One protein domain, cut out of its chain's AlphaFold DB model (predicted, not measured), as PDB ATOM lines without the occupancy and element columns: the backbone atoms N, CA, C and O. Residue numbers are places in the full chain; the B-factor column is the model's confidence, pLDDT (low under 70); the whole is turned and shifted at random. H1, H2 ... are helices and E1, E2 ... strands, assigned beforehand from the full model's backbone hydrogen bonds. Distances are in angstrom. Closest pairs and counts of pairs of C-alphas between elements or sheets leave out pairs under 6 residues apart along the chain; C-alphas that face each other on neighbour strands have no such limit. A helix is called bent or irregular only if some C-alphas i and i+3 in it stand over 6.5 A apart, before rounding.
ATOM      1  N   PRO A  47     159.857 168.008 201.731       87.38
ATOM      2  CA  PRO A  47     158.422 167.884 201.929       87.38
ATOM      3  C   PRO A  47     158.113 167.272 203.302       87.38
ATOM      4  O   PRO A  47     158.521 166.157 203.617       87.38
ATOM      5  N   GLY A  48     157.357 168.002 204.123       89.88
ATOM      6  CA  GLY A  48     156.781 167.472 205.362       89.88
ATOM      7  C   GLY A  48     155.492 166.681 205.115       89.88
ATOM      8  O   GLY A  48     154.992 166.610 203.991       89.88
ATOM      9  N   HIS A  49     154.881 166.161 206.185       92.88
ATOM     10  CA  HIS A  49     153.647 165.361 206.108       92.88
ATOM     11  C   HIS A  49     152.534 166.027 205.293       92.88
ATOM     12  O   HIS A  49     151.911 165.374 204.467       92.88
ATOM     13  N   ARG A  50     152.309 167.334 205.472       91.94
ATOM     14  CA  ARG A  50     151.263 168.078 204.746       91.94
ATOM     15  C   ARG A  50     151.521 168.140 203.241       91.94
ATOM     16  O   ARG A  50     150.585 168.007 202.463       91.94
ATOM     17  N   ALA A  51     152.779 168.333 202.843       91.50
ATOM     18  CA  ALA A  51     153.165 168.376 201.437       91.50
ATOM     19  C   ALA A  51     153.025 166.993 200.793       91.50
ATOM     20  O   ALA A  51     152.479 166.889 199.699       91.50
ATOM     21  N   LEU A  52     153.440 165.937 201.500       93.19
ATOM     22  CA  LEU A  52     153.275 164.558 201.042       93.19
ATOM     23  C   LEU A  52     151.795 164.166 200.948       93.19
ATOM     24  O   LEU A  52     151.388 163.640 199.924       93.19
ATOM     25  N   LEU A  53     150.967 164.501 201.943       94.44
ATOM     26  CA  LEU A  53     149.518 164.265 201.897       94.44
ATOM     27  C   LEU A  53     148.858 165.002 200.727       94.44
ATOM     28  O   LEU A  53     148.073 164.407 199.991       94.44
ATOM     29  N   GLY A  54     149.198 166.279 200.527       94.62
ATOM     30  CA  GLY A  54     148.693 167.062 199.399       94.62
ATOM     31  C   GLY A  54     149.121 166.476 198.054       94.62
ATOM     32  O   GLY A  54     148.302 166.383 197.140       94.62
ATOM     33  N   PHE A  55     150.373 166.026 197.942       93.50
ATOM     34  CA  PHE A  55     150.886 165.361 196.748       93.50
ATOM     35  C   PHE A  55     150.159 164.038 196.480       93.50
ATOM     36  O   PHE A  55     149.681 163.837 195.367       93.50
ATOM     37  N   THR A  56     149.989 163.192 197.498       94.31
ATOM     38  CA  THR A  56     149.238 161.933 197.406       94.31
ATOM     39  C   THR A  56     147.804 162.161 196.962       94.31
ATOM     40  O   THR A  56     147.354 161.507 196.027       94.31
ATOM     41  N   LEU A  57     147.091 163.103 197.584       95.19
ATOM     42  CA  LEU A  57     145.699 163.382 197.241       95.19
ATOM     43  C   LEU A  57     145.574 163.936 195.819       95.19
ATOM     44  O   LEU A  57     144.725 163.486 195.057       95.19
ATOM     45  N   THR A  58     146.448 164.870 195.442       94.69
ATOM     46  CA  THR A  58     146.463 165.433 194.085       94.69
ATOM     47  C   THR A  58     146.722 164.340 193.055       94.69
ATOM     48  O   THR A  58     146.011 164.250 192.055       94.69
ATOM     49  N   LEU A  59     147.707 163.476 193.310       93.12
ATOM     50  CA  LEU A  59     148.042 162.388 192.402       93.12
ATOM     51  C   LEU A  59     146.924 161.347 192.329       93.12
ATOM     52  O   LEU A  59     146.623 160.878 191.238       93.12
ATOM     53  N   ALA A  60     146.264 161.045 193.450       92.69
ATOM     54  CA  ALA A  60     145.118 160.144 193.490       92.69
ATOM     55  C   ALA A  60     143.938 160.693 192.679       92.69
ATOM     56  O   ALA A  60     143.347 159.950 191.904       92.69
ATOM     57  N   VAL A  61     143.634 161.992 192.786       93.38
ATOM     58  CA  VAL A  61     142.575 162.639 191.992       93.38
ATOM     59  C   VAL A  61     142.901 162.600 190.500       93.38
ATOM     60  O   VAL A  61     142.043 162.240 189.696       93.38
ATOM     61  N   VAL A  62     144.140 162.926 190.119       92.06
ATOM     62  CA  VAL A  62     144.572 162.882 188.713       92.06
ATOM     63  C   VAL A  62     144.530 161.450 188.173       92.06
ATOM     64  O   VAL A  62     143.963 161.220 187.108       92.06
ATOM     65  N   ALA A  63     145.084 160.483 188.909       89.06
ATOM     66  CA  ALA A  63     145.092 159.077 188.517       89.06
ATOM     67  C   ALA A  63     143.667 158.510 188.415       89.06
ATOM     68  O   ALA A  63     143.352 157.832 187.442       89.06
ATOM     69  N   PHE A  64     142.784 158.848 189.358       89.00
ATOM     70  CA  PHE A  64     141.379 158.450 189.318       89.00
ATOM     71  C   PHE A  64     140.668 159.049 188.101       89.00
ATOM     72  O   PHE A  64     139.988 158.330 187.376       89.00
ATOM     73  N   GLY A  65     140.895 160.334 187.810       89.12
ATOM     74  CA  GLY A  65     140.349 160.994 186.624       89.12
ATOM     75  C   GLY A  65     140.738 160.292 185.320       89.12
ATOM     76  O   GLY A  65     139.898 160.114 184.440       89.12
ATOM     77  N   VAL A  66     141.986 159.826 185.212       85.69
ATOM     78  CA  VAL A  66     142.436 159.022 184.065       85.69
ATOM     79  C   VAL A  66     141.761 157.645 184.056       85.69
ATOM     80  O   VAL A  66     141.286 157.221 183.004       85.69
ATOM     81  N   ARG A  67     141.635 156.988 185.216       86.81
ATOM     82  CA  ARG A  67     141.022 155.653 185.379       86.81
ATOM     83  C   ARG A  67     139.522 155.584 185.125       86.81
ATOM     84  O   ARG A  67     138.995 154.500 184.881       86.81
ATOM     85  N   ILE A  68     138.828 156.722 185.139       84.88
ATOM     86  CA  ILE A  68     137.440 156.800 184.667       84.88
ATOM     87  C   ILE A  68     137.369 156.455 183.175       84.88
ATOM     88  O   ILE A  68     136.419 155.800 182.748       84.88
ATOM     89  N   ARG A  69     138.358 156.896 182.382       81.75
ATOM     90  CA  ARG A  69     138.371 156.704 180.926       81.75
ATOM     91  C   ARG A  69     139.219 155.519 180.472       81.75
ATOM     92  O   ARG A  69     138.838 154.905 179.481       81.75
ATOM     93  N   TYR A  70     140.314 155.252 181.182       80.50
ATOM     94  CA  TYR A  70     141.301 154.217 180.886       80.50
ATOM     95  C   TYR A  70     141.570 153.379 182.142       80.50
ATOM     96  O   TYR A  70     142.393 153.791 182.971       80.50
ATOM     97  N   PRO A  71     140.857 152.259 182.345       79.44
ATOM     98  CA  PRO A  71     141.094 151.353 183.462       79.44
ATOM     99  C   PRO A  71     142.541 150.845 183.524       79.44
ATOM    100  O   PRO A  71     143.290 150.895 182.547       79.44
ATOM    101  N   LEU A  72     142.931 150.339 184.696       72.06
ATOM    102  CA  LEU A  72     144.174 149.586 184.860       72.06
ATOM    103  C   LEU A  72     144.231 148.418 183.865       72.06
ATOM    104  O   LEU A  72     143.198 147.858 183.501       72.06
ATOM    105  N   ASP A  73     145.448 148.092 183.428       71.06
ATOM    106  CA  ASP A  73     145.748 147.069 182.416       71.06
ATOM    107  C   ASP A  73     145.277 147.392 180.982       71.06
ATOM    108  O   ASP A  73     145.463 146.580 180.070       71.06
ATOM    109  N   GLU A  74     144.751 148.597 180.731       74.25
ATOM    110  CA  GLU A  74     144.518 149.083 179.370       74.25
ATOM    111  C   GLU A  74     145.808 149.663 178.774       74.25
ATOM    112  O   GLU A  74     146.241 150.783 179.072       74.25
ATOM    113  N   TRP A  75     146.430 148.881 177.894       71.94
ATOM    114  CA  TRP A  75     147.616 149.291 177.156       71.94
ATOM    115  C   TRP A  75     147.220 149.945 175.839       71.94
ATOM    116  O   TRP A  75     146.682 149.302 174.938       71.94
ATOM    117  N   VAL A  76     147.511 151.239 175.724       72.31
ATOM    118  CA  VAL A  76     147.258 152.000 174.503       72.31
ATOM    119  C   VAL A  76     148.575 152.123 173.735       72.31
ATOM    120  O   VAL A  76     149.585 152.544 174.311       72.31
ATOM    121  N   PRO A  77     148.599 151.786 172.433       66.69
ATOM    122  CA  PRO A  77     149.785 151.971 171.613       66.69
ATOM    123  C   PRO A  77     150.009 153.469 171.377       66.69
ATOM    124  O   PRO A  77     149.455 154.075 170.459       66.69
ATOM    125  N   LEU A  78     150.846 154.091 172.206       61.25
ATOM    126  CA  LEU A  78     151.325 155.444 171.973       61.25
ATOM    127  C   LEU A  78     152.289 155.411 170.784       61.25
ATOM    128  O   LEU A  78     153.310 154.716 170.810       61.25
ATOM    129  N   PHE A  79     151.970 156.174 169.737       58.22
ATOM    130  CA  PHE A  79     152.763 156.234 168.506       58.22
ATOM    131  C   PHE A  79     152.994 154.858 167.847       58.22
ATOM    132  O   PHE A  79     154.061 154.635 167.292       58.22
ATOM    133  N   GLU A  80     152.031 153.931 167.944       51.97
ATOM    134  CA  GLU A  80     152.060 152.571 167.356       51.97
ATOM    135  C   GLU A  80     153.154 151.608 167.868       51.97
ATOM    136  O   GLU A  80     153.139 150.430 167.515       51.97
ATOM    137  N   PHE A  81     154.064 152.052 168.744       52.03
ATOM    138  CA  PHE A  81     155.179 151.222 169.232       52.03
ATOM    139  C   PHE A  81     155.386 151.264 170.751       52.03
ATOM    140  O   PHE A  81     155.896 150.297 171.316       52.03
ATOM    141  N   ILE A  82     155.008 152.351 171.434       58.88
ATOM    142  CA  ILE A  82     155.157 152.454 172.890       58.88
ATOM    143  C   ILE A  82     153.865 151.949 173.520       58.88
ATOM    144  O   ILE A  82     152.859 152.653 173.532       58.88
ATOM    145  N   GLN A  83     153.897 150.730 174.054       61.78
ATOM    146  CA  GLN A  83     152.848 150.232 174.940       61.78
ATOM    147  C   GLN A  83     152.887 151.098 176.202       61.78
ATOM    148  O   GLN A  83     153.749 150.925 177.063       61.78
ATOM    149  N   ALA A  84     152.019 152.102 176.259       70.12
ATOM    150  CA  ALA A  84     151.899 152.983 177.403       70.12
ATOM    151  C   ALA A  84     150.596 152.650 178.108       70.12
ATOM    152  O   ALA A  84     149.549 152.562 177.474       70.12
ATOM    153  N   GLU A  85     150.664 152.504 179.422       80.00
ATOM    154  CA  GLU A  85     149.474 152.400 180.248       80.00
ATOM    155  C   GLU A  85     149.111 153.804 180.748       80.00
ATOM    156  O   GLU A  85     149.806 154.344 181.624       80.00
ATOM    157  N   PRO A  86     148.060 154.443 180.199       76.94
ATOM    158  CA  PRO A  86     147.730 155.828 180.527       76.94
ATOM    159  C   PRO A  86     147.473 156.016 182.025       76.94
ATOM    160  O   PRO A  86     147.905 157.016 182.602       76.94
ATOM    161  N   ALA A  87     146.853 155.015 182.662       76.69
ATOM    162  CA  ALA A  87     146.546 154.997 184.088       76.69
ATOM    163  C   ALA A  87     147.786 155.165 184.985       76.69
ATOM    164  O   ALA A  87     147.681 155.740 186.069       76.69
ATOM    165  N   ARG A  88     148.966 154.715 184.533       82.31
ATOM    166  CA  ARG A  88     150.234 154.817 185.279       82.31
ATOM    167  C   ARG A  88     151.134 155.954 184.805       82.31
ATOM    168  O   ARG A  88     152.038 156.372 185.527       82.31
ATOM    169  N   LEU A  89     150.877 156.521 183.627       84.81
ATOM    170  CA  LEU A  89     151.723 157.567 183.051       84.81
ATOM    171  C   LEU A  89     151.783 158.830 183.924       84.81
ATOM    172  O   LEU A  89     152.861 159.399 184.124       84.81
ATOM    173  N   ALA A  90     150.642 159.255 184.476       86.00
ATOM    174  CA  ALA A  90     150.571 160.402 185.382       86.00
ATOM    175  C   ALA A  90     151.415 160.172 186.646       86.00
ATOM    176  O   ALA A  90     152.217 161.025 187.033       86.00
ATOM    177  N   GLN A  91     151.291 158.980 187.233       88.25
ATOM    178  CA  GLN A  91     152.057 158.542 188.393       88.25
ATOM    179  C   GLN A  91     153.563 158.539 188.108       88.25
ATOM    180  O   GLN A  91     154.330 159.158 188.844       88.25
ATOM    181  N   TYR A  92     153.999 157.909 187.016       87.06
ATOM    182  CA  TYR A  92     155.417 157.851 186.647       87.06
ATOM    183  C   TYR A  92     156.008 159.232 186.377       87.06
ATOM    184  O   TYR A  92     157.104 159.536 186.846       87.06
ATOM    185  N   THR A  93     155.268 160.099 185.686       87.31
ATOM    186  CA  THR A  93     155.699 161.478 185.420       87.31
ATOM    187  C   THR A  93     155.855 162.269 186.718       87.31
ATOM    188  O   THR A  93     156.834 163.005 186.888       87.31
ATOM    189  N   ALA A  94     154.927 162.093 187.662       90.12
ATOM    190  CA  ALA A  94     154.973 162.741 188.965       90.12
ATOM    191  C   ALA A  94     156.178 162.268 189.793       90.12
ATOM    192  O   ALA A  94     156.929 163.104 190.294       90.12
ATOM    193  N   PHE A  95     156.427 160.955 189.876       90.94
ATOM    194  CA  PHE A  95     157.588 160.409 190.589       90.94
ATOM    195  C   PHE A  95     158.916 160.799 189.950       90.94
ATOM    196  O   PHE A  95     159.847 161.171 190.661       90.94
ATOM    197  N   PHE A  96     159.005 160.770 188.620       87.94
ATOM    198  CA  PHE A  96     160.202 161.206 187.910       87.94
ATOM    199  C   PHE A  96     160.512 162.676 188.210       87.94
ATOM    200  O   PHE A  96     161.633 163.025 188.578       87.94
ATOM    201  N   THR A  97     159.496 163.537 188.126       86.81
ATOM    202  CA  THR A  97     159.637 164.963 188.439       86.81
ATOM    203  C   THR A  97     160.024 165.166 189.904       86.81
ATOM    204  O   THR A  97     160.959 165.911 190.185       86.81
ATOM    205  N   ALA A  98     159.366 164.468 190.834       90.06
ATOM    206  CA  ALA A  98     159.688 164.522 192.257       90.06
ATOM    207  C   ALA A  98     161.130 164.073 192.535       90.06
ATOM    208  O   ALA A  98     161.821 164.730 193.306       90.06
ATOM    209  N   GLY A  99     161.619 163.027 191.865       88.69
ATOM    210  CA  GLY A  99     163.005 162.567 191.969       88.69
ATOM    211  C   GLY A  99     164.018 163.606 191.478       88.69
ATOM    212  O   GLY A  99     165.014 163.864 192.152       88.69
ATOM    213  N   VAL A 100     163.740 164.270 190.348       86.31
ATOM    214  CA  VAL A 100     164.582 165.368 189.838       86.31
ATOM    215  C   VAL A 100     164.628 166.536 190.827       86.31
ATOM    216  O   VAL A 100     165.700 167.091 191.072       86.31
ATOM    217  N   LEU A 101     163.484 166.910 191.407       86.75
ATOM    218  CA  LEU A 101     163.411 167.974 192.411       86.75
ATOM    219  C   LEU A 101     164.131 167.571 193.704       86.75
ATOM    220  O   LEU A 101     164.888 168.375 194.242       86.75
ATOM    221  N   ALA A 102     163.963 166.324 194.147       88.94
ATOM    222  CA  ALA A 102     164.605 165.795 195.341       88.94
ATOM    223  C   ALA A 102     166.131 165.820 195.235       88.94
ATOM    224  O   ALA A 102     166.793 166.230 196.183       88.94
ATOM    225  N   TYR A 103     166.679 165.444 194.076       85.12
ATOM    226  CA  TYR A 103     168.114 165.541 193.811       85.12
ATOM    227  C   TYR A 103     168.585 166.998 193.741       85.12
ATOM    228  O   TYR A 103     169.614 167.356 194.303       85.12
ATOM    229  N   ARG A 104     167.828 167.862 193.057       82.38
ATOM    230  CA  ARG A 104     168.222 169.259 192.830       82.38
ATOM    231  C   ARG A 104     168.249 170.092 194.110       82.38
ATOM    232  O   ARG A 104     169.104 170.963 194.239       82.38
ATOM    233  N   TYR A 105     167.275 169.886 194.987       85.56
ATOM    234  CA  TYR A 105     167.107 170.655 196.221       85.56
ATOM    235  C   TYR A 105     167.534 169.878 197.456       85.56
ATOM    236  O   TYR A 105     167.194 170.289 198.560       85.56
ATOM    237  N   ASP A 106     168.242 168.766 197.265       86.88
ATOM    238  CA  ASP A 106     168.780 167.944 198.340       86.88
ATOM    239  C   ASP A 106     167.722 167.570 199.395       86.88
ATOM    240  O   ASP A 106     167.910 167.678 200.609       86.88
ATOM    241  N   TRP A 107     166.532 167.186 198.920       90.69
ATOM    242  CA  TRP A 107     165.436 166.792 199.804       90.69
ATOM    243  C   TRP A 107     165.777 165.530 200.578       90.69
ATOM    244  O   TRP A 107     165.271 165.361 201.681       90.69
ATOM    245  N   LEU A 108     166.606 164.649 200.012       85.56
ATOM    246  CA  LEU A 108     166.981 163.395 200.657       85.56
ATOM    247  C   LEU A 108     167.752 163.633 201.952       85.56
ATOM    248  O   LEU A 108     167.415 162.994 202.944       85.56
ATOM    249  N   ASP A 109     168.699 164.568 201.995       86.06
ATOM    250  CA  ASP A 109     169.449 164.852 203.224       86.06
ATOM    251  C   ASP A 109     168.624 165.673 204.225       86.06
ATOM    252  O   ASP A 109     168.714 165.469 205.436       86.06
ATOM    253  N   GLN A 110     167.734 166.538 203.733       88.94
ATOM    254  CA  GLN A 110     166.879 167.387 204.569       88.94
ATOM    255  C   GLN A 110     165.617 166.691 205.109       88.94
ATOM    256  O   GLN A 110     164.975 167.202 206.031       88.94
ATOM    257  N   LEU A 111     165.206 165.559 204.532       89.62
ATOM    258  CA  LEU A 111     163.977 164.869 204.920       89.62
ATOM    259  C   LEU A 111     164.082 164.338 206.353       89.62
ATOM    260  O   LEU A 111     165.002 163.593 206.703       89.62
ATOM    261  N   SER A 112     163.096 164.664 207.189       92.06
ATOM    262  CA  SER A 112     163.092 164.181 208.569       92.06
ATOM    263  C   SER A 112     162.934 162.654 208.618       92.06
ATOM    264  O   SER A 112     162.104 162.075 207.910       92.06
ATOM    265  N   ARG A 113     163.706 161.992 209.490       91.75
ATOM    266  CA  ARG A 113     163.590 160.540 209.723       91.75
ATOM    267  C   ARG A 113     162.167 160.158 210.132       91.75
ATOM    268  O   ARG A 113     161.608 159.216 209.583       91.75
ATOM    269  N   GLY A 114     161.558 160.930 211.036       92.06
ATOM    270  CA  GLY A 114     160.189 160.694 211.499       92.06
ATOM    271  C   GLY A 114     159.173 160.692 210.355       92.06
ATOM    272  O   GLY A 114     158.360 159.775 210.265       92.06
ATOM    273  N   THR A 115     159.258 161.656 209.432       92.69
ATOM    274  CA  THR A 115     158.394 161.688 208.243       92.69
ATOM    275  C   THR A 115     158.657 160.494 207.329       92.69
ATOM    276  O   THR A 115     157.714 159.834 206.915       92.69
ATOM    277  N   GLY A 116     159.914 160.151 207.052       93.06
ATOM    278  CA  GLY A 116     160.223 158.998 206.205       93.06
ATOM    279  C   GLY A 116     159.703 157.668 206.759       93.06
ATOM    280  O   GLY A 116     159.007 156.939 206.056       93.06
ATOM    281  N   TYR A 117     159.971 157.367 208.034       95.81
ATOM    282  CA  TYR A 117     159.555 156.100 208.649       95.81
ATOM    283  C   TYR A 117     158.050 156.001 208.901       95.81
ATOM    284  O   TYR A 117     157.495 154.913 208.796       95.81
ATOM    285  N   THR A 118     157.361 157.107 209.198       96.25
ATOM    286  CA  THR A 118     155.889 157.087 209.319       96.25
ATOM    287  C   THR A 118     155.221 156.763 207.989       96.25
ATOM    288  O   THR A 118     154.306 155.945 207.945       96.25
ATOM    289  N   TRP A 119     155.707 157.350 206.894       96.19
ATOM    290  CA  TRP A 119     155.233 157.038 205.548       96.19
ATOM    291  C   TRP A 119     155.621 155.621 205.107       96.19
ATOM    292  O   TRP A 119     154.807 154.948 204.476       96.19
ATOM    293  N   LEU A 120     156.800 155.131 205.510       96.25
ATOM    294  CA  LEU A 120     157.188 153.733 205.317       96.25
ATOM    295  C   LEU A 120     156.221 152.782 206.029       96.25
ATOM    296  O   LEU A 120     155.733 151.838 205.419       96.25
ATOM    297  N   ALA A 121     155.931 153.044 207.306       96.56
ATOM    298  CA  ALA A 121     155.032 152.228 208.113       96.56
ATOM    299  C   ALA A 121     153.608 152.237 207.549       96.56
ATOM    300  O   ALA A 121     153.002 151.179 207.430       96.56
ATOM    301  N   ALA A 122     153.098 153.402 207.135       95.38
ATOM    302  CA  ALA A 122     151.792 153.511 206.491       95.38
ATOM    303  C   ALA A 122     151.736 152.726 205.170       95.38
ATOM    304  O   ALA A 122     150.798 151.963 204.946       95.38
ATOM    305  N   GLY A 123     152.759 152.866 204.318       94.44
ATOM    306  CA  GLY A 123     152.850 152.133 203.055       94.44
ATOM    307  C   GLY A 123     152.948 150.619 203.256       94.44
ATOM    308  O   GLY A 123     152.241 149.871 202.587       94.44
ATOM    309  N   LEU A 124     153.766 150.165 204.212       95.06
ATOM    310  CA  LEU A 124     153.897 148.748 204.562       95.06
ATOM    311  C   LEU A 124     152.620 148.180 205.182       95.06
ATOM    312  O   LEU A 124     152.226 147.078 204.820       95.06
ATOM    313  N   ALA A 125     151.960 148.913 206.082       94.19
ATOM    314  CA  ALA A 125     150.719 148.473 206.711       94.19
ATOM    315  C   ALA A 125     149.603 148.290 205.676       94.19
ATOM    316  O   ALA A 125     148.913 147.273 205.692       94.19
ATOM    317  N   LEU A 126     149.463 149.233 204.739       91.50
ATOM    318  CA  LEU A 126     148.500 149.114 203.646       91.50
ATOM    319  C   LEU A 126     148.866 147.979 202.686       91.50
ATOM    320  O   LEU A 126     147.999 147.184 202.342       91.50
ATOM    321  N   ALA A 127     150.138 147.848 202.300       89.88
ATOM    322  CA  ALA A 127     150.587 146.753 201.440       89.88
ATOM    323  C   ALA A 127     150.366 145.373 202.088       89.88
ATOM    324  O   ALA A 127     149.894 144.451 201.426       89.88
ATOM    325  N   ALA A 128     150.654 145.235 203.385       89.38
ATOM    326  CA  ALA A 128     150.393 144.016 204.145       89.38
ATOM    327  C   ALA A 128     148.889 143.736 204.253       89.38
ATOM    328  O   ALA A 128     148.470 142.602 204.043       89.38
ATOM    329  N   GLY A 129     148.078 144.766 204.512       87.19
ATOM    330  CA  GLY A 129     146.621 144.665 204.499       87.19
ATOM    331  C   GLY A 129     146.105 144.105 203.176       87.19
ATOM    332  O   GLY A 129     145.363 143.131 203.186       87.19
ATOM    333  N   LEU A 130     146.580 144.637 202.045       83.38
ATOM    334  CA  LEU A 130     146.216 144.136 200.715       83.38
ATOM    335  C   LEU A 130     146.645 142.689 200.479       83.38
ATOM    336  O   LEU A 130     145.900 141.912 199.887       83.38
ATOM    337  N   PHE A 131     147.832 142.318 200.952       80.94
ATOM    338  CA  PHE A 131     148.326 140.952 200.830       80.94
ATOM    339  C   PHE A 131     147.467 139.951 201.617       80.94
ATOM    340  O   PHE A 131     147.294 138.817 201.182       80.94
ATOM    341  N   VAL A 132     146.905 140.377 202.753       82.62
ATOM    342  CA  VAL A 132     146.002 139.564 203.579       82.62
ATOM    343  C   VAL A 132     144.593 139.507 202.989       82.62
ATOM    344  O   VAL A 132     143.977 138.447 202.994       82.62
ATOM    345  N   THR A 133     144.067 140.626 202.486       78.44
ATOM    346  CA  THR A 133     142.694 140.693 201.961       78.44
ATOM    347  C   THR A 133     142.547 140.112 200.555       78.44
ATOM    348  O   THR A 133     141.439 139.758 200.164       78.44
ATOM    349  N   GLY A 134     143.638 140.031 199.788       69.31
ATOM    350  CA  GLY A 134     143.614 139.610 198.388       69.31
ATOM    351  C   GLY A 134     142.915 140.614 197.462       69.31
ATOM    352  O   GLY A 134     142.545 141.720 197.865       69.31
ATOM    353  N   THR A 135     142.753 140.230 196.192       66.31
ATOM    354  CA  THR A 135     142.103 141.048 195.148       66.31
ATOM    355  C   THR A 135     140.575 140.929 195.137       66.31
ATOM    356  O   THR A 135     139.919 141.770 194.533       66.31
ATOM    357  N   ASP A 136     139.996 139.951 195.839       60.50
ATOM    358  CA  ASP A 136     138.548 139.656 195.861       60.50
ATOM    359  C   ASP A 136     137.746 140.532 196.843       60.50
ATOM    360  O   ASP A 136     136.784 140.096 197.477       60.50
ATOM    361  N   THR A 137     138.122 141.801 196.993       62.78
ATOM    362  CA  THR A 137     137.394 142.732 197.867       62.78
ATOM    363  C   THR A 137     136.481 143.649 197.060       62.78
ATOM    364  O   THR A 137     136.837 144.103 195.976       62.78
ATOM    365  N   ALA A 138     135.331 144.028 197.630       61.19
ATOM    366  CA  ALA A 138     134.403 145.004 197.034       61.19
ATOM    367  C   ALA A 138     135.020 146.406 196.805       61.19
ATOM    368  O   ALA A 138     134.391 147.280 196.210       61.19
ATOM    369  N   TYR A 139     136.243 146.626 197.294       61.53
ATOM    370  CA  TYR A 139     136.999 147.868 197.174       61.53
ATOM    371  C   TYR A 139     138.030 147.831 196.041       61.53
ATOM    372  O   TYR A 139     138.543 148.884 195.671       61.53
ATOM    373  N   PHE A 140     138.327 146.657 195.476       66.94
ATOM    374  CA  PHE A 140     139.252 146.522 194.359       66.94
ATOM    375  C   PHE A 140     138.502 146.737 193.042       66.94
ATOM    376  O   PHE A 140     137.799 145.859 192.547       66.94
ATOM    377  N   ALA A 141     138.631 147.938 192.480       70.31
ATOM    378  CA  ALA A 141     138.036 148.285 191.197       70.31
ATOM    379  C   ALA A 141     139.120 148.835 190.254       70.31
ATOM    380  O   ALA A 141     139.580 149.968 190.456       70.31
ATOM    381  N   PRO A 142     139.520 148.069 189.218       64.88
ATOM    382  CA  PRO A 142     140.602 148.459 188.314       64.88
ATOM    383  C   PRO A 142     140.294 149.720 187.487       64.88
ATOM    384  O   PRO A 142     141.212 150.370 186.994       64.88
ATOM    385  N   GLY A 143     139.027 150.136 187.388       68.19
ATOM    386  CA  GLY A 143     138.638 151.402 186.771       68.19
ATOM    387  C   GLY A 143     137.161 151.748 186.956       68.19
ATOM    388  O   GLY A 143     136.416 151.033 187.630       68.19
ATOM    389  N   GLY A 144     136.746 152.855 186.334       75.88
ATOM    390  CA  GLY A 144     135.363 153.342 186.334       75.88
ATOM    391  C   GLY A 144     135.056 154.412 187.391       75.88
ATOM    392  O   GLY A 144     135.778 154.598 188.367       75.88
ATOM    393  N   ALA A 145     133.950 155.135 187.193       81.31
ATOM    394  CA  ALA A 145     133.502 156.220 188.071       81.31
ATOM    395  C   ALA A 145     132.787 155.694 189.333       81.31
ATOM    396  O   ALA A 145     131.624 156.004 189.580       81.31
ATOM    397  N   SER A 146     133.471 154.862 190.122       85.44
ATOM    398  CA  SER A 146     132.942 154.277 191.357       85.44
ATOM    399  C   SER A 146     133.729 154.731 192.587       85.44
ATOM    400  O   SER A 146     134.927 155.013 192.519       85.44
ATOM    401  N   ALA A 147     133.061 154.757 193.746       84.12
ATOM    402  CA  ALA A 147     133.712 155.042 195.025       84.12
ATOM    403  C   ALA A 147     134.796 154.000 195.366       84.12
ATOM    404  O   ALA A 147     135.818 154.344 195.959       84.12
ATOM    405  N   ALA A 148     134.609 152.747 194.935       85.12
ATOM    406  CA  ALA A 148     135.607 151.690 195.064       85.12
ATOM    407  C   ALA A 148     136.887 152.021 194.278       85.12
ATOM    408  O   ALA A 148     137.974 151.956 194.840       85.12
ATOM    409  N   SER A 149     136.773 152.474 193.022       84.19
ATOM    410  CA  SER A 149     137.948 152.814 192.204       84.19
ATOM    411  C   SER A 149     138.684 154.052 192.734       84.19
ATOM    412  O   SER A 149     139.918 154.101 192.717       84.19
ATOM    413  N   ALA A 150     137.955 155.019 193.301       86.50
ATOM    414  CA  ALA A 150     138.555 156.158 193.994       86.50
ATOM    415  C   ALA A 150     139.321 155.727 195.258       86.50
ATOM    416  O   ALA A 150     140.464 156.146 195.458       86.50
ATOM    417  N   CYS A 151     138.723 154.862 196.086       88.75
ATOM    418  CA  CYS A 151     139.360 154.312 197.284       88.75
ATOM    419  C   CYS A 151     140.619 153.511 196.929       88.75
ATOM    420  O   CYS A 151     141.687 153.760 197.486       88.75
ATOM    421  N   TRP A 152     140.516 152.620 195.939       87.12
ATOM    422  CA  TRP A 152     141.635 151.827 195.441       87.12
ATOM    423  C   TRP A 152     142.790 152.709 194.967       87.12
ATOM    424  O   TRP A 152     143.928 152.543 195.404       87.12
ATOM    425  N   THR A 153     142.487 153.709 194.138       88.94
ATOM    426  CA  THR A 153     143.493 154.641 193.624       88.94
ATOM    427  C   THR A 153     144.170 155.416 194.755       88.94
ATOM    428  O   THR A 153     145.382 155.616 194.724       88.94
ATOM    429  N   LEU A 154     143.423 155.825 195.785       91.69
ATOM    430  CA  LEU A 154     143.999 156.494 196.949       91.69
ATOM    431  C   LEU A 154     144.940 155.569 197.734       91.69
ATOM    432  O   LEU A 154     146.062 155.974 198.036       91.69
ATOM    433  N   VAL A 155     144.504 154.344 198.042       91.56
ATOM    434  CA  VAL A 155     145.315 153.344 198.758       91.56
ATOM    435  C   VAL A 155     146.608 153.063 198.000       91.56
ATOM    436  O   VAL A 155     147.689 153.121 198.585       91.56
ATOM    437  N   GLU A 156     146.516 152.847 196.691       90.19
ATOM    438  CA  GLU A 156     147.675 152.641 195.830       90.19
ATOM    439  C   GLU A 156     148.637 153.833 195.868       90.19
ATOM    440  O   GLU A 156     149.838 153.642 196.057       90.19
ATOM    441  N   MET A 157     148.139 155.072 195.767       94.12
ATOM    442  CA  MET A 157     149.007 156.252 195.841       94.12
ATOM    443  C   MET A 157     149.694 156.384 197.206       94.12
ATOM    444  O   MET A 157     150.875 156.740 197.254       94.12
ATOM    445  N   VAL A 158     149.006 156.068 198.312       94.69
ATOM    446  CA  VAL A 158     149.620 156.062 199.652       94.69
ATOM    447  C   VAL A 158     150.712 154.999 199.739       94.69
ATOM    448  O   VAL A 158     151.796 155.300 200.234       94.69
ATOM    449  N   ILE A 159     150.471 153.791 199.223       94.44
ATOM    450  CA  ILE A 159     151.473 152.718 199.186       94.44
ATOM    451  C   ILE A 159     152.682 153.156 198.362       94.44
ATOM    452  O   ILE A 159     153.809 153.094 198.848       94.44
ATOM    453  N   CYS A 160     152.474 153.649 197.142       93.56
ATOM    454  CA  CYS A 160     153.567 154.028 196.255       93.56
ATOM    455  C   CYS A 160     154.413 155.164 196.832       93.56
ATOM    456  O   CYS A 160     155.642 155.075 196.825       93.56
ATOM    457  N   ILE A 161     153.787 156.224 197.347       94.75
ATOM    458  CA  ILE A 161     154.509 157.364 197.928       94.75
ATOM    459  C   ILE A 161     155.155 156.960 199.254       94.75
ATOM    460  O   ILE A 161     156.324 157.271 199.481       94.75
ATOM    461  N   GLY A 162     154.430 156.221 200.096       94.75
ATOM    462  CA  GLY A 162     154.899 155.749 201.394       94.75
ATOM    463  C   GLY A 162     156.123 154.856 201.289       94.75
ATOM    464  O   GLY A 162     157.142 155.126 201.923       94.75
ATOM    465  N   LEU A 163     156.066 153.850 200.416       95.00
ATOM    466  CA  LEU A 163     157.203 152.982 200.139       95.00
ATOM    467  C   LEU A 163     158.345 153.761 199.483       95.00
ATOM    468  O   LEU A 163     159.475 153.619 199.927       95.00
ATOM    469  N   SER A 164     158.085 154.630 198.500       93.69
ATOM    470  CA  SER A 164     159.155 155.392 197.831       93.69
ATOM    471  C   SER A 164     159.921 156.291 198.805       93.69
ATOM    472  O   SER A 164     161.141 156.192 198.915       93.69
ATOM    473  N   VAL A 165     159.219 157.148 199.551       93.44
ATOM    474  CA  VAL A 165     159.828 158.068 200.530       93.44
ATOM    475  C   VAL A 165     160.452 157.292 201.691       93.44
ATOM    476  O   VAL A 165     161.545 157.622 202.162       93.44
ATOM    477  N   GLY A 166     159.776 156.238 202.139       93.62
ATOM    478  CA  GLY A 166     160.195 155.407 203.254       93.62
ATOM    479  C   GLY A 166     161.453 154.595 202.971       93.62
ATOM    480  O   GLY A 166     162.402 154.647 203.749       93.62
ATOM    481  N   LEU A 167     161.499 153.893 201.836       92.88
ATOM    482  CA  LEU A 167     162.671 153.133 201.399       92.88
ATOM    483  C   LEU A 167     163.855 154.060 201.143       92.88
ATOM    484  O   LEU A 167     164.958 153.740 201.569       92.88
ATOM    485  N   LEU A 168     163.646 155.225 200.520       91.50
ATOM    486  CA  LEU A 168     164.717 156.212 200.343       91.50
ATOM    487  C   LEU A 168     165.293 156.669 201.691       91.50
ATOM    488  O   LEU A 168     166.510 156.735 201.844       91.50
ATOM    489  N   THR A 169     164.430 156.913 202.680       92.31
ATOM    490  CA  THR A 169     164.849 157.261 204.048       92.31
ATOM    491  C   THR A 169     165.619 156.121 204.715       92.31
ATOM    492  O   THR A 169     166.679 156.348 205.294       92.31
ATOM    493  N   LEU A 170     165.115 154.890 204.601       92.12
ATOM    494  CA  LEU A 170     165.747 153.691 205.150       92.12
ATOM    495  C   LEU A 170     167.127 153.455 204.527       92.12
ATOM    496  O   LEU A 170     168.100 153.252 205.246       92.12
ATOM    497  N   PHE A 171     167.235 153.510 203.200       88.12
ATOM    498  CA  PHE A 171     168.504 153.327 202.499       88.12
ATOM    499  C   PHE A 171     169.491 154.445 202.811       88.12
ATOM    500  O   PHE A 171     170.669 154.162 202.999       88.12
ATOM    501  N   ARG A 172     169.036 155.696 202.931       87.56
ATOM    502  CA  ARG A 172     169.888 156.793 203.402       87.56
ATOM    503  C   ARG A 172     170.443 156.490 204.795       87.56
ATOM    504  O   ARG A 172     171.638 156.619 205.027       87.56
ATOM    505  N   ASP A 173     169.602 156.050 205.720       87.38
ATOM    506  CA  ASP A 173     170.009 155.838 207.107       87.38
ATOM    507  C   ASP A 173     170.867 154.572 207.308       87.38
ATOM    508  O   ASP A 173     171.769 154.591 208.141       87.38
TER     509      ASP A 173
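Overview. This is residues 47 to 173 of the 246 residues of the protein "Acyl_transf_3 domain-containing protein" of Micromonospora endophytica (Xie et al. 2001) Li et al. 2019 (UniProt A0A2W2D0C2). Four long helices make the body: H5 runs through its middle, H4 crosses it on one side, and H1 and H2 lie on the side away from H4, with the centres of H1, H2 and H5 making a triangle. A small strand hairpin, E1 and E2, lies at the end where H1 ends and H2 begins, and the short H3 lies at the other end, between H2 and H4. The 127 printed residues hold five named helices and two named strands in the order H1, E1, E2, H2, H3, H4, H5; the sheet, E1 - E2, is antiparallel, and the class is mostly helix. The whole is compact, with a radius of gyration of the C-alphas of 15.5 A and spans of 39 by 37 by 22 A.

Along the chain. H1, residues 49 to 69, begins with C-alpha 49 at (153.647, 165.361, 206.108) and is 30.7 A long. E1, residues 76 to 78, and E2, residues 82 to 84, follow. H2, residues 86 to 104, is 27.4 A long and irregular, but only just: C-alphas 87 and 90 are 6.9 A apart. H3 holds residues 107 to 110. H4, residues 113 to 133, is 29.8 A long. H5, residues 147 to 173, is 38.3 A long and ends with C-alpha 173 at (170.009, 155.838, 207.107).

Arrangement. H5 is the hub, touching three helices. It touches H4 at a steep tilt of 47 degrees, opposite ways; the closest C-alphas, of Leu 120 and Gly 166, are 4.0 A apart. With residues 149 to 161 alone it touches H1 at a steep tilt of 43 degrees, opposite ways, closest at the C-alphas of Ala 60 and Leu 154, 5.2 A. H5 and H3 only just touch, with 3 pairs of C-alphas within 8 A, the closest those of Leu 108 and Thr 169, 7.3 A. H1, with residues 59 to 67 alone, touches H2 at a shallow tilt of 26 degrees, opposite ways, closest at the C-alphas of Arg 67 and Ala 87, 5.7 A. The helix packing is mostly crossed, but only just: of the 3 touching pairs H1 and H2, H1 and H5, and H4 and H5, 1 is at a shallow tilt, that of H1 and H2 at 26 degrees. H2 and H5 are near each other; H2 and H4 are apart. In the hairpin of E1 and E2, N 78 and O 82 are 2.8 A apart, within hydrogen-bond range. In H4 and H5 every O i to N i+4 pair is within hydrogen-bond range, in H1 16 of 17 and in H2 13 of 15; H3 is too short for such a pair.

Size, cuts and confidence. The two C-alphas farthest apart, of Glu 80 and Gly 114, are 45.6 A apart. The printed part has no cut. The link from H4 to H5, residues 134 to 146, is long; residues 131 to 136, of which 131 to 133 belong to H4, stand free. The mean pLDDT of the printed part is 84.8, and residues 77 to 83, 134 to 140 and 142 to 143 are under 70.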